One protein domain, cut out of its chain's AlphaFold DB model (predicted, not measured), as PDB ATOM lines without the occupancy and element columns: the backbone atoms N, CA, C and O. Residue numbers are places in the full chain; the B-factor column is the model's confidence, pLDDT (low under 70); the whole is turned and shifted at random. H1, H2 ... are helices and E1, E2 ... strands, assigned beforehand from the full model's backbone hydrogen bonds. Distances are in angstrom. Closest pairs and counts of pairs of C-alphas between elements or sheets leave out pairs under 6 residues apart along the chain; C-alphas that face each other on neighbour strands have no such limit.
ATOM      1  N   LYS A 108     170.019 188.405 196.680       77.25
ATOM      2  CA  LYS A 108     169.521 188.918 195.384       77.25
ATOM      3  C   LYS A 108     168.019 188.700 195.191       77.25
ATOM      4  O   LYS A 108     167.413 189.349 194.344       77.25
ATOM      5  N   SER A 109     167.440 187.767 195.940       79.25
ATOM      6  CA  SER A 109     166.017 187.426 195.886       79.25
ATOM      7  C   SER A 109     165.246 187.879 197.127       79.25
ATOM      8  O   SER A 109     164.032 187.700 197.167       79.25
ATOM      9  N   MET A 110     165.927 188.461 198.119       81.12
ATOM     10  CA  MET A 110     165.302 189.004 199.327       81.12
ATOM     11  C   MET A 110     164.574 190.311 199.026       81.12
ATOM     12  O   MET A 110     165.005 191.111 198.190       81.12
ATOM     13  N   ASN A 111     163.473 190.550 199.737       88.50
ATOM     14  CA  ASN A 111     162.834 191.858 199.715       88.50
ATOM     15  C   ASN A 111     163.650 192.878 200.540       88.50
ATOM     16  O   ASN A 111     164.570 192.531 201.285       88.50
ATOM     17  N   LYS A 112     163.324 194.169 200.402       86.75
ATOM     18  CA  LYS A 112     164.049 195.249 201.090       86.75
ATOM     19  C   LYS A 112     164.033 195.091 202.615       86.75
ATOM     20  O   LYS A 112     165.029 195.401 203.258       86.75
ATOM     21  N   GLU A 113     162.924 194.645 203.194       89.50
ATOM     22  CA  GLU A 113     162.772 194.507 204.647       89.50
ATOM     23  C   GLU A 113     163.643 193.366 205.183       89.50
ATOM     24  O   GLU A 113     164.351 193.545 206.171       89.50
ATOM     25  N   GLU A 114     163.673 192.235 204.478       90.31
ATOM     26  CA  GLU A 114     164.566 191.111 204.763       90.31
ATOM     27  C   GLU A 114     166.035 191.518 204.632       90.31
ATOM     28  O   GLU A 114     166.849 191.156 205.477       90.31
ATOM     29  N   PHE A 115     166.376 192.316 203.617       88.06
ATOM     30  CA  PHE A 115     167.734 192.819 203.435       88.06
ATOM     31  C   PHE A 115     168.169 193.733 204.587       88.06
ATOM     32  O   PHE A 115     169.266 193.573 205.110       88.06
ATOM     33  N   VAL A 116     167.309 194.663 205.015       90.94
ATOM     34  CA  VAL A 116     167.591 195.554 206.156       90.94
ATOM     35  C   VAL A 116     167.731 194.759 207.456       90.94
ATOM     36  O   VAL A 116     168.594 195.072 208.270       90.94
ATOM     37  N   ALA A 117     166.917 193.717 207.643       90.75
ATOM     38  CA  ALA A 117     167.014 192.842 208.808       90.75
ATOM     39  C   ALA A 117     168.291 191.982 208.802       90.75
ATOM     40  O   ALA A 117     168.869 191.749 209.861       90.75
ATOM     41  N   ALA A 118     168.728 191.512 207.628       88.25
ATOM     42  CA  ALA A 118     169.911 190.666 207.477       88.25
ATOM     43  C   ALA A 118     171.233 191.452 207.505       88.25
ATOM     44  O   ALA A 118     172.227 190.937 208.011       88.25
ATOM     45  N   TYR A 119     171.241 192.684 206.988       91.12
ATOM     46  CA  TYR A 119     172.436 193.522 206.846       91.12
ATOM     47  C   TYR A 119     172.204 194.917 207.446       91.12
ATOM     48  O   TYR A 119     172.097 195.919 206.719       91.12
ATOM     49  N   PRO A 120     172.059 195.004 208.782       92.06
ATOM     50  CA  PRO A 120     171.739 196.255 209.449       92.06
ATOM     51  C   PRO A 120     172.823 197.321 209.246       92.06
ATOM     52  O   PRO A 120     172.472 198.487 209.056       92.06
ATOM     53  N   LEU A 121     174.114 196.968 209.221       90.38
ATOM     54  CA  LEU A 121     175.193 197.952 209.075       90.38
ATOM     55  C   LEU A 121     175.274 198.500 207.652       90.38
ATOM     56  O   LEU A 121     175.396 199.713 207.478       90.38
ATOM     57  N   ILE A 122     175.133 197.651 206.631       89.88
ATOM     58  CA  ILE A 122     175.025 198.111 205.240       89.88
ATOM     59  C   ILE A 122     173.808 199.020 205.076       89.88
ATOM     60  O   ILE A 122     173.902 200.067 204.435       89.88
ATOM     61  N   SER A 123     172.667 198.659 205.667       87.69
ATOM     62  CA  SER A 123     171.468 199.493 205.583       87.69
ATOM     63  C   SER A 123     171.676 200.868 206.225       87.69
ATOM     64  O   SER A 123     171.261 201.873 205.651       87.69
ATOM     65  N   ALA A 124     172.380 200.927 207.360       90.19
ATOM     66  CA  ALA A 124     172.727 202.170 208.034       90.19
ATOM     67  C   ALA A 124     173.711 203.009 207.209       90.19
ATOM     68  O   ALA A 124     173.527 204.219 207.089       90.19
ATOM     69  N   LEU A 125     174.711 202.374 206.587       87.44
ATOM     70  CA  LEU A 125     175.650 203.034 205.679       87.44
ATOM     71  C   LEU A 125     174.914 203.672 204.495       87.44
ATOM     72  O   LEU A 125     175.133 204.843 204.194       87.44
ATOM     73  N   ILE A 126     174.012 202.923 203.855       85.69
ATOM     74  CA  ILE A 126     173.222 203.424 202.726       85.69
ATOM     75  C   ILE A 126     172.257 204.524 203.177       85.69
ATOM     76  O   ILE A 126     172.099 205.516 202.480       85.69
ATOM     77  N   ALA A 127     171.625 204.382 204.342       86.38
ATOM     78  CA  ALA A 127     170.742 205.410 204.889       86.38
ATOM     79  C   ALA A 127     171.492 206.697 205.273       86.38
ATOM     80  O   ALA A 127     170.896 207.769 205.269       86.38
ATOM     81  N   SER A 128     172.785 206.595 205.595       84.56
ATOM     82  CA  SER A 128     173.655 207.741 205.871       84.56
ATOM     83  C   SER A 128     174.126 208.464 204.604       84.56
ATOM     84  O   SER A 128     174.697 209.550 204.716       84.56
ATOM     85  N   LEU A 129     173.933 207.882 203.419       82.25
ATOM     86  CA  LEU A 129     174.223 208.541 202.150       82.25
ATOM     87  C   LEU A 129     173.079 209.499 201.817       82.25
ATOM     88  O   LEU A 129     171.971 209.076 201.495       82.25
ATOM     89  N   GLU A 130     173.361 210.797 201.885       74.94
ATOM     90  CA  GLU A 130     172.391 211.842 201.541       74.94
ATOM     91  C   GLU A 130     172.056 211.835 200.034       74.94
ATOM     92  O   GLU A 130     170.913 212.076 199.647       74.94
ATOM     93  N   GLU A 131     173.024 211.453 199.190       73.94
ATOM     94  CA  GLU A 131     172.845 211.186 197.758       73.94
ATOM     95  C   GLU A 131     173.388 209.799 197.375       73.94
ATOM     96  O   GLU A 131     174.405 209.355 197.921       73.94
ATOM     97  N   PRO A 132     172.746 209.097 196.419       66.56
ATOM     98  CA  PRO A 132     173.224 207.801 195.961       66.56
ATOM     99  C   PRO A 132     174.601 207.943 195.283       66.56
ATOM    100  O   PRO A 132     174.768 208.796 194.405       66.56
ATOM    101  N   PRO A 133     175.589 207.102 195.637       66.94
ATOM    102  CA  PRO A 133     176.924 207.196 195.063       66.94
ATOM    103  C   PRO A 133     176.901 206.886 193.565       66.94
ATOM    104  O   PRO A 133     176.229 205.962 193.108       66.94
ATOM    105  N   THR A 134     177.661 207.663 192.791       66.19
ATOM    106  CA  THR A 134     177.675 207.581 191.318       66.19
ATOM    107  C   THR A 134     178.421 206.345 190.795       66.19
ATOM    108  O   THR A 134     178.117 205.850 189.713       66.19
ATOM    109  N   SER A 135     179.397 205.844 191.552       66.31
ATOM    110  CA  SER A 135     180.340 204.785 191.157       66.31
ATOM    111  C   SER A 135     180.012 203.414 191.768       66.31
ATOM    112  O   SER A 135     180.437 202.395 191.231       66.31
ATOM    113  N   GLY A 136     179.281 203.366 192.889       76.62
ATOM    114  CA  GLY A 136     179.104 202.144 193.690       76.62
ATOM    115  C   GLY A 136     180.417 201.568 194.250       76.62
ATOM    116  O   GLY A 136     180.420 200.459 194.789       76.62
ATOM    117  N   GLU A 137     181.531 202.286 194.115       87.94
ATOM    118  CA  GLU A 137     182.843 201.852 194.580       87.94
ATOM    119  C   GLU A 137     183.040 202.253 196.043       87.94
ATOM    120  O   GLU A 137     182.558 203.286 196.515       87.94
ATOM    121  N   PHE A 138     183.755 201.415 196.785       87.94
ATOM    122  CA  PHE A 138     184.100 201.706 198.169       87.94
ATOM    123  C   PHE A 138     185.539 201.306 198.459       87.94
ATOM    124  O   PHE A 138     186.079 200.344 197.916       87.94
ATOM    125  N   ARG A 139     186.185 202.072 199.326       90.31
ATOM    126  CA  ARG A 139     187.561 201.890 199.753       90.31
ATOM    127  C   ARG A 139     187.589 201.441 201.201       90.31
ATOM    128  O   ARG A 139     186.983 202.057 202.067       90.31
ATOM    129  N   VAL A 140     188.330 200.374 201.463       90.81
ATOM    130  CA  VAL A 140     188.503 199.811 202.803       90.81
ATOM    131  C   VAL A 140     189.940 200.024 203.239       90.81
ATOM    132  O   VAL A 140     190.867 199.573 202.565       90.81
ATOM    133  N   VAL A 141     190.131 200.709 204.361       92.31
ATOM    134  CA  VAL A 141     191.440 201.003 204.950       92.31
ATOM    135  C   VAL A 141     191.542 200.309 206.301       92.31
ATOM    136  O   VAL A 141     190.672 200.480 207.148       92.31
ATOM    137  N   ALA A 142     192.610 199.542 206.523       92.44
ATOM    138  CA  ALA A 142     192.865 198.941 207.830       92.44
ATOM    139  C   ALA A 142     193.745 199.834 208.705       92.44
ATOM    140  O   ALA A 142     194.780 200.340 208.257       92.44
ATOM    141  N   LYS A 143     193.393 199.950 209.988       92.06
ATOM    142  CA  LYS A 143     194.250 200.587 211.001       92.06
ATOM    143  C   LYS A 143     195.568 199.837 211.165       92.06
ATOM    144  O   LYS A 143     196.628 200.453 211.237       92.06
ATOM    145  N   THR A 144     195.497 198.507 211.149       88.81
ATOM    146  CA  THR A 144     196.650 197.615 211.282       88.81
ATOM    147  C   THR A 144     196.974 196.948 209.944       88.81
ATOM    148  O   THR A 144     196.107 196.360 209.297       88.81
ATOM    149  N   ASN A 145     198.239 197.006 209.520       88.50
ATOM    150  CA  ASN A 145     198.678 196.347 208.290       88.50
ATOM    151  C   ASN A 145     198.572 194.820 208.394       88.50
ATOM    152  O   ASN A 145     199.049 194.222 209.354       88.50
ATOM    153  N   GLY A 146     197.999 194.194 207.364       87.94
ATOM    154  CA  GLY A 146     197.845 192.742 207.290       87.94
ATOM    155  C   GLY A 146     196.602 192.204 208.003       87.94
ATOM    156  O   GLY A 146     196.493 190.988 208.167       87.94
ATOM    157  N   PHE A 147     195.673 193.072 208.420       90.88
ATOM    158  CA  PHE A 147     194.415 192.671 209.051       90.88
ATOM    159  C   PHE A 147     193.569 191.810 208.107       90.88
ATOM    160  O   PHE A 147     193.453 192.119 206.925       90.88
ATOM    161  N   ARG A 148     192.967 190.724 208.601       90.56
ATOM    162  CA  ARG A 148     192.220 189.774 207.764       90.56
ATOM    163  C   ARG A 148     190.750 189.748 208.142       90.56
ATOM    164  O   ARG A 148     190.423 189.437 209.281       90.56
ATOM    165  N   ARG A 149     189.867 190.010 207.177       90.75
ATOM    166  CA  ARG A 149     188.411 189.896 207.353       90.75
ATOM    167  C   ARG A 149     187.723 189.658 206.018       90.75
ATOM    168  O   ARG A 149     188.215 190.110 204.985       90.75
ATOM    169  N   ALA A 150     186.589 188.957 206.051       86.62
ATOM    170  CA  ALA A 150     185.749 188.705 204.880       86.62
ATOM    171  C   ALA A 150     186.484 187.987 203.724       86.62
ATOM    172  O   ALA A 150     186.146 188.150 202.555       86.62
ATOM    173  N   GLY A 151     187.523 187.207 204.049       87.25
ATOM    174  CA  GLY A 151     188.378 186.524 203.070       87.25
ATOM    175  C   GLY A 151     189.478 187.397 202.450       87.25
ATOM    176  O   GLY A 151     190.258 186.902 201.639       87.25
ATOM    177  N   PHE A 152     189.598 188.665 202.848       85.94
ATOM    178  CA  PHE A 152     190.599 189.594 202.326       85.94
ATOM    179  C   PHE A 152     191.659 189.944 203.371       85.94
ATOM    180  O   PHE A 152     191.380 190.024 204.569       85.94
ATOM    181  N   VAL A 153     192.886 190.177 202.897       91.88
ATOM    182  CA  VAL A 153     193.949 190.822 203.676       91.88
ATOM    183  C   VAL A 153     193.914 192.315 203.367       91.88
ATOM    184  O   VAL A 153     194.053 192.716 202.211       91.88
ATOM    185  N   HIS A 154     193.734 193.122 204.401       91.06
ATOM    186  CA  HIS A 154     193.627 194.571 204.344       91.06
ATOM    187  C   HIS A 154     194.919 195.225 204.824       91.06
ATOM    188  O   HIS A 154     195.653 194.699 205.667       91.06
ATOM    189  N   SER A 155     195.212 196.393 204.266       90.62
ATOM    190  CA  SER A 155     196.390 197.183 204.615       90.62
ATOM    191  C   SER A 155     196.008 198.639 204.849       90.62
ATOM    192  O   SER A 155     194.931 199.093 204.450       90.62
ATOM    193  N   SER A 156     196.919 199.387 205.458       90.56
ATOM    194  CA  SER A 156     196.741 200.816 205.713       90.56
ATOM    195  C   SER A 156     196.834 201.671 204.447       90.56
ATOM    196  O   SER A 156     196.491 202.848 204.487       90.56
ATOM    197  N   GLN A 157     197.259 201.109 203.308       88.94
ATOM    198  CA  GLN A 157     197.219 201.823 202.023       88.94
ATOM    199  C   GLN A 157     195.786 201.990 201.494       88.94
ATOM    200  O   GLN A 157     195.515 202.884 200.688       88.94
ATOM    201  N   GLY A 158     194.855 201.180 201.996       87.38
ATOM    202  CA  GLY A 158     193.488 201.131 201.515       87.38
ATOM    203  C   GLY A 158     193.364 200.348 200.215       87.38
ATOM    204  O   GLY A 158     194.227 200.414 199.342       87.38
ATOM    205  N   ARG A 159     192.270 199.608 200.080       90.19
ATOM    206  CA  ARG A 159     191.922 198.878 198.864       90.19
ATOM    207  C   ARG A 159     190.545 199.313 198.396       90.19
ATOM    208  O   ARG A 159     189.603 199.282 199.179       90.19
ATOM    209  N   THR A 160     190.448 199.709 197.134       91.69
ATOM    210  CA  THR A 160     189.165 199.983 196.485       91.69
ATOM    211  C   THR A 160     188.563 198.679 195.984       91.69
ATOM    212  O   THR A 160     189.277 197.836 195.438       91.69
ATOM    213  N   PHE A 161     187.264 198.529 196.193       88.00
ATOM    214  CA  PHE A 161     186.442 197.423 195.746       88.00
ATOM    215  C   PHE A 161     185.277 197.963 194.928       88.00
ATOM    216  O   PHE A 161     184.717 199.023 195.225       88.00
ATOM    217  N   ARG A 162     184.897 197.195 193.913       86.31
ATOM    218  CA  ARG A 162     183.653 197.416 193.180       86.31
ATOM    219  C   ARG A 162     182.502 196.683 193.853       86.31
ATOM    220  O   ARG A 162     182.718 195.696 194.558       86.31
ATOM    221  N   SER A 163     181.273 197.129 193.607       80.62
ATOM    222  CA  SER A 163     180.078 196.527 194.213       80.62
ATOM    223  C   SER A 163     179.873 195.054 193.826       80.62
ATOM    224  O   SER A 163     179.177 194.329 194.528       80.62
ATOM    225  N   ASP A 164     180.453 194.603 192.712       83.94
ATOM    226  CA  ASP A 164     180.410 193.223 192.223       83.94
ATOM    227  C   ASP A 164     181.529 192.323 192.779       83.94
ATOM    228  O   ASP A 164     181.407 191.099 192.723       83.94
ATOM    229  N   GLU A 165     182.588 192.900 193.354       87.12
ATOM    230  CA  GLU A 165     183.730 192.147 193.900       87.12
ATOM    231  C   GLU A 165     183.503 191.644 195.329       87.12
ATOM    232  O   GLU A 165     184.223 190.763 195.806       87.12
ATOM    233  N   VAL A 166     182.526 192.218 196.028       88.81
ATOM    234  CA  VAL A 166     182.293 191.978 197.451       88.81
ATOM    235  C   VAL A 166     180.820 191.699 197.671       88.81
ATOM    236  O   VAL A 166     179.942 192.454 197.259       88.81
ATOM    237  N   THR A 167     180.537 190.593 198.343       89.56
ATOM    238  CA  THR A 167     179.167 190.247 198.721       89.56
ATOM    239  C   THR A 167     178.690 191.104 199.903       89.56
ATOM    240  O   THR A 167     179.511 191.535 200.711       89.56
ATOM    241  N   PRO A 168     177.376 191.330 200.074       88.06
ATOM    242  CA  PRO A 168     176.830 192.002 201.252       88.06
ATOM    243  C   PRO A 168     177.275 191.359 202.566       88.06
ATOM    244  O   PRO A 168     177.600 192.070 203.499       88.06
ATOM    245  N   ASP A 169     177.396 190.033 202.627       89.31
ATOM    246  CA  ASP A 169     177.932 189.345 203.810       89.31
ATOM    247  C   ASP A 169     179.373 189.779 204.124       89.31
ATOM    248  O   ASP A 169     179.705 190.155 205.248       89.31
ATOM    249  N   GLN A 170     180.220 189.836 203.096       91.88
ATOM    250  CA  GLN A 170     181.593 190.305 203.233       91.88
ATOM    251  C   GLN A 170     181.674 191.787 203.608       91.88
ATOM    252  O   GLN A 170     182.510 192.152 204.431       91.88
ATOM    253  N   LEU A 171     180.832 192.638 203.020       89.88
ATOM    254  CA  LEU A 171     180.806 194.069 203.315       89.88
ATOM    255  C   LEU A 171     180.277 194.344 204.731       89.88
ATOM    256  O   LEU A 171     180.867 195.144 205.452       89.88
ATOM    257  N   GLU A 172     179.235 193.639 205.165       91.69
ATOM    258  CA  GLU A 172     178.708 193.696 206.531       91.69
ATOM    259  C   GLU A 172     179.790 193.274 207.529       91.69
ATOM    260  O   GLU A 172     180.049 193.973 208.507       91.69
ATOM    261  N   ALA A 173     180.514 192.189 207.228       90.56
ATOM    262  CA  ALA A 173     181.646 191.748 208.029       90.56
ATOM    263  C   ALA A 173     182.807 192.754 208.042       90.56
ATOM    264  O   ALA A 173     183.581 192.739 208.989       90.56
ATOM    265  N   MET A 174     182.973 193.612 207.030       91.12
ATOM    266  CA  MET A 174     183.960 194.699 207.065       91.12
ATOM    267  C   MET A 174     183.474 195.879 207.911       91.12
ATOM    268  O   MET A 174     184.261 196.432 208.672       91.12
ATOM    269  N   LEU A 175     182.193 196.241 207.806       90.31
ATOM    270  CA  LEU A 175     181.577 197.327 208.576       90.31
ATOM    271  C   LEU A 175     181.469 197.010 210.072       90.31
ATOM    272  O   LEU A 175     181.520 197.920 210.895       90.31
ATOM    273  N   ALA A 176     181.342 195.731 210.427       92.62
ATOM    274  CA  ALA A 176     181.325 195.281 211.815       92.62
ATOM    275  C   ALA A 176     182.692 195.420 212.512       92.62
ATOM    276  O   ALA A 176     182.761 195.376 213.742       92.62
ATOM    277  N   GLU A 177     183.784 195.584 211.756       92.94
ATOM    278  CA  GLU A 177     185.126 195.632 212.326       92.94
ATOM    279  C   GLU A 177     185.573 197.060 212.633       92.94
ATOM    280  O   GLU A 177     185.820 197.838 211.714       92.94
ATOM    281  N   PRO A 178     185.837 197.396 213.907       90.06
ATOM    282  CA  PRO A 178     186.319 198.725 214.270       90.06
ATOM    283  C   PRO A 178     187.744 198.997 213.769       90.06
ATOM    284  O   PRO A 178     188.187 200.146 213.771       90.06
ATOM    285  N   GLU A 179     188.484 197.958 213.375       90.44
ATOM    286  CA  GLU A 179     189.837 198.063 212.816       90.44
ATOM    287  C   GLU A 179     189.849 198.405 211.321       90.44
ATOM    288  O   GLU A 179     190.912 198.718 210.774       90.44
ATOM    289  N   LEU A 180     188.685 198.371 210.670       89.94
ATOM    290  CA  LEU A 180     188.505 198.743 209.278       89.94
ATOM    291  C   LEU A 180     187.682 200.026 209.181       89.94
ATOM    292  O   LEU A 180     186.684 200.208 209.869       89.94
ATOM    293  N   THR A 181     188.097 200.909 208.282       90.62
ATOM    294  CA  THR A 181     187.306 202.063 207.862       90.62
ATOM    295  C   THR A 181     186.844 201.811 206.437       90.62
ATOM    296  O   THR A 181     187.676 201.587 205.555       90.62
ATOM    297  N   VAL A 182     185.531 201.836 206.216       88.12
ATOM    298  CA  VAL A 182     184.920 201.709 204.888       88.12
ATOM    299  C   VAL A 182     184.443 203.088 204.441       88.12
ATOM    300  O   VAL A 182     183.663 203.734 205.134       88.12
ATOM    301  N   GLU A 183     184.927 203.533 203.288       86.88
ATOM    302  CA  GLU A 183     184.631 204.830 202.679       86.88
ATOM    303  C   GLU A 183     183.980 204.599 201.314       86.88
ATOM    304  O   GLU A 183     184.418 203.730 200.566       86.88
ATOM    305  N   ILE A 184     182.955 205.369 200.960       84.69
ATOM    306  CA  ILE A 184     182.341 205.322 199.624       84.69
ATOM    307  C   ILE A 184     183.029 206.387 198.763       84.69
ATOM    308  O   ILE A 184     183.196 207.515 199.232       84.69
ATOM    309  N   VAL A 185     183.482 206.016 197.558       80.56
ATOM    310  CA  VAL A 185     184.363 206.842 196.701       80.56
ATOM    311  C   VAL A 185     183.663 207.295 195.433       80.56
ATOM    312  O   VAL A 185     183.074 206.433 194.753       80.56
TER     313      VAL A 185
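This is residues 108 to 185 of the 185 residues of the protein "FluMu_N domain-containing protein" of Pseudorhizobium halotolerans (UniProt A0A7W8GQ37). A small antiparallel sheet of three strands, E4, E1 and E5, has the helix H3 over one of its faces, and the short hairpin of E2 and E3 folds in beside the end of E1 and reaches H3 with Arg 149. On the other side of H3, H2 packs on it and H1 follows at the corner, so that these two helices make one end of the long axis and the turn round Asn 145 the other. The printed part has 78 residues with three named helices and five named strands, in the order H1, H2, E1, E2, E3, E4, H3, E5. The class is mixed, helices and strands; the larger sheet runs E4, E1, E5. The whole is compact, with a radius of gyration of the C-alphas of 12.6 A, and its outline is elongated, spanning 37 by 23 by 21 A.

E1, residues 138 to 142, is the inner strand of the larger sheet. E5, residues 180 to 184, is its antiparallel neighbour at 160 degrees, with N 139 and O 183 at 2.7 A within hydrogen-bond range. E4, residues 159 to 161, is antiparallel to E1 at 149 degrees, with N 140 and O 159 at 2.8 A within hydrogen-bond range. H3, residues 168 to 175, is on this sheet over E5, at a height over the sheet of 9.9 A, and stands up from it at 44 degrees; its closest C-alphas to E5 are those of Met 174 and Leu 180, 6.5 A apart. E4, H3 and E5 form a split strand-helix-strand unit, two strands running the same way with E1 between them, and its crossover is right-handed. E2, residues 147 to 149, and E3, residues 152 to 154, form an antiparallel hairpin, with N 154 and O 147 at 2.7 A within hydrogen-bond range. The closest C-alphas of E2 and H3, those of Arg 149 and Met 174, are 6.6 A apart. H2, residues 120 to 127, touches H3 about perpendicular at 84 degrees, closest at Ile 122 and Glu 172, whose C-alphas are 5.9 A apart. H1, residues 112 to 118, and H2 touch only at the corner, and only just, with 3 pairs of C-alphas within 8 A; the closest are those of Val 116 and Ser 123, 5.6 A apart. In H1, H2 and H3 every O i to N i+4 pair is within hydrogen-bond range.

E1 is 13.3 A long and E5 13.2 A, the latter ending at C-alpha 184 (182.341, 205.322, 199.624). H2 measures 10.3 A, H3 10.2 A and H1 9.8 A, with C-alpha 112 at (164.049, 195.249, 201.090).

The two C-alphas farthest apart, those of Asn 111 and Asn 145, are 37.1 A apart. The printed part has no cut, and no link is long. The mean pLDDT of the printed part is 86.9; residues 132 to 135 are under 70.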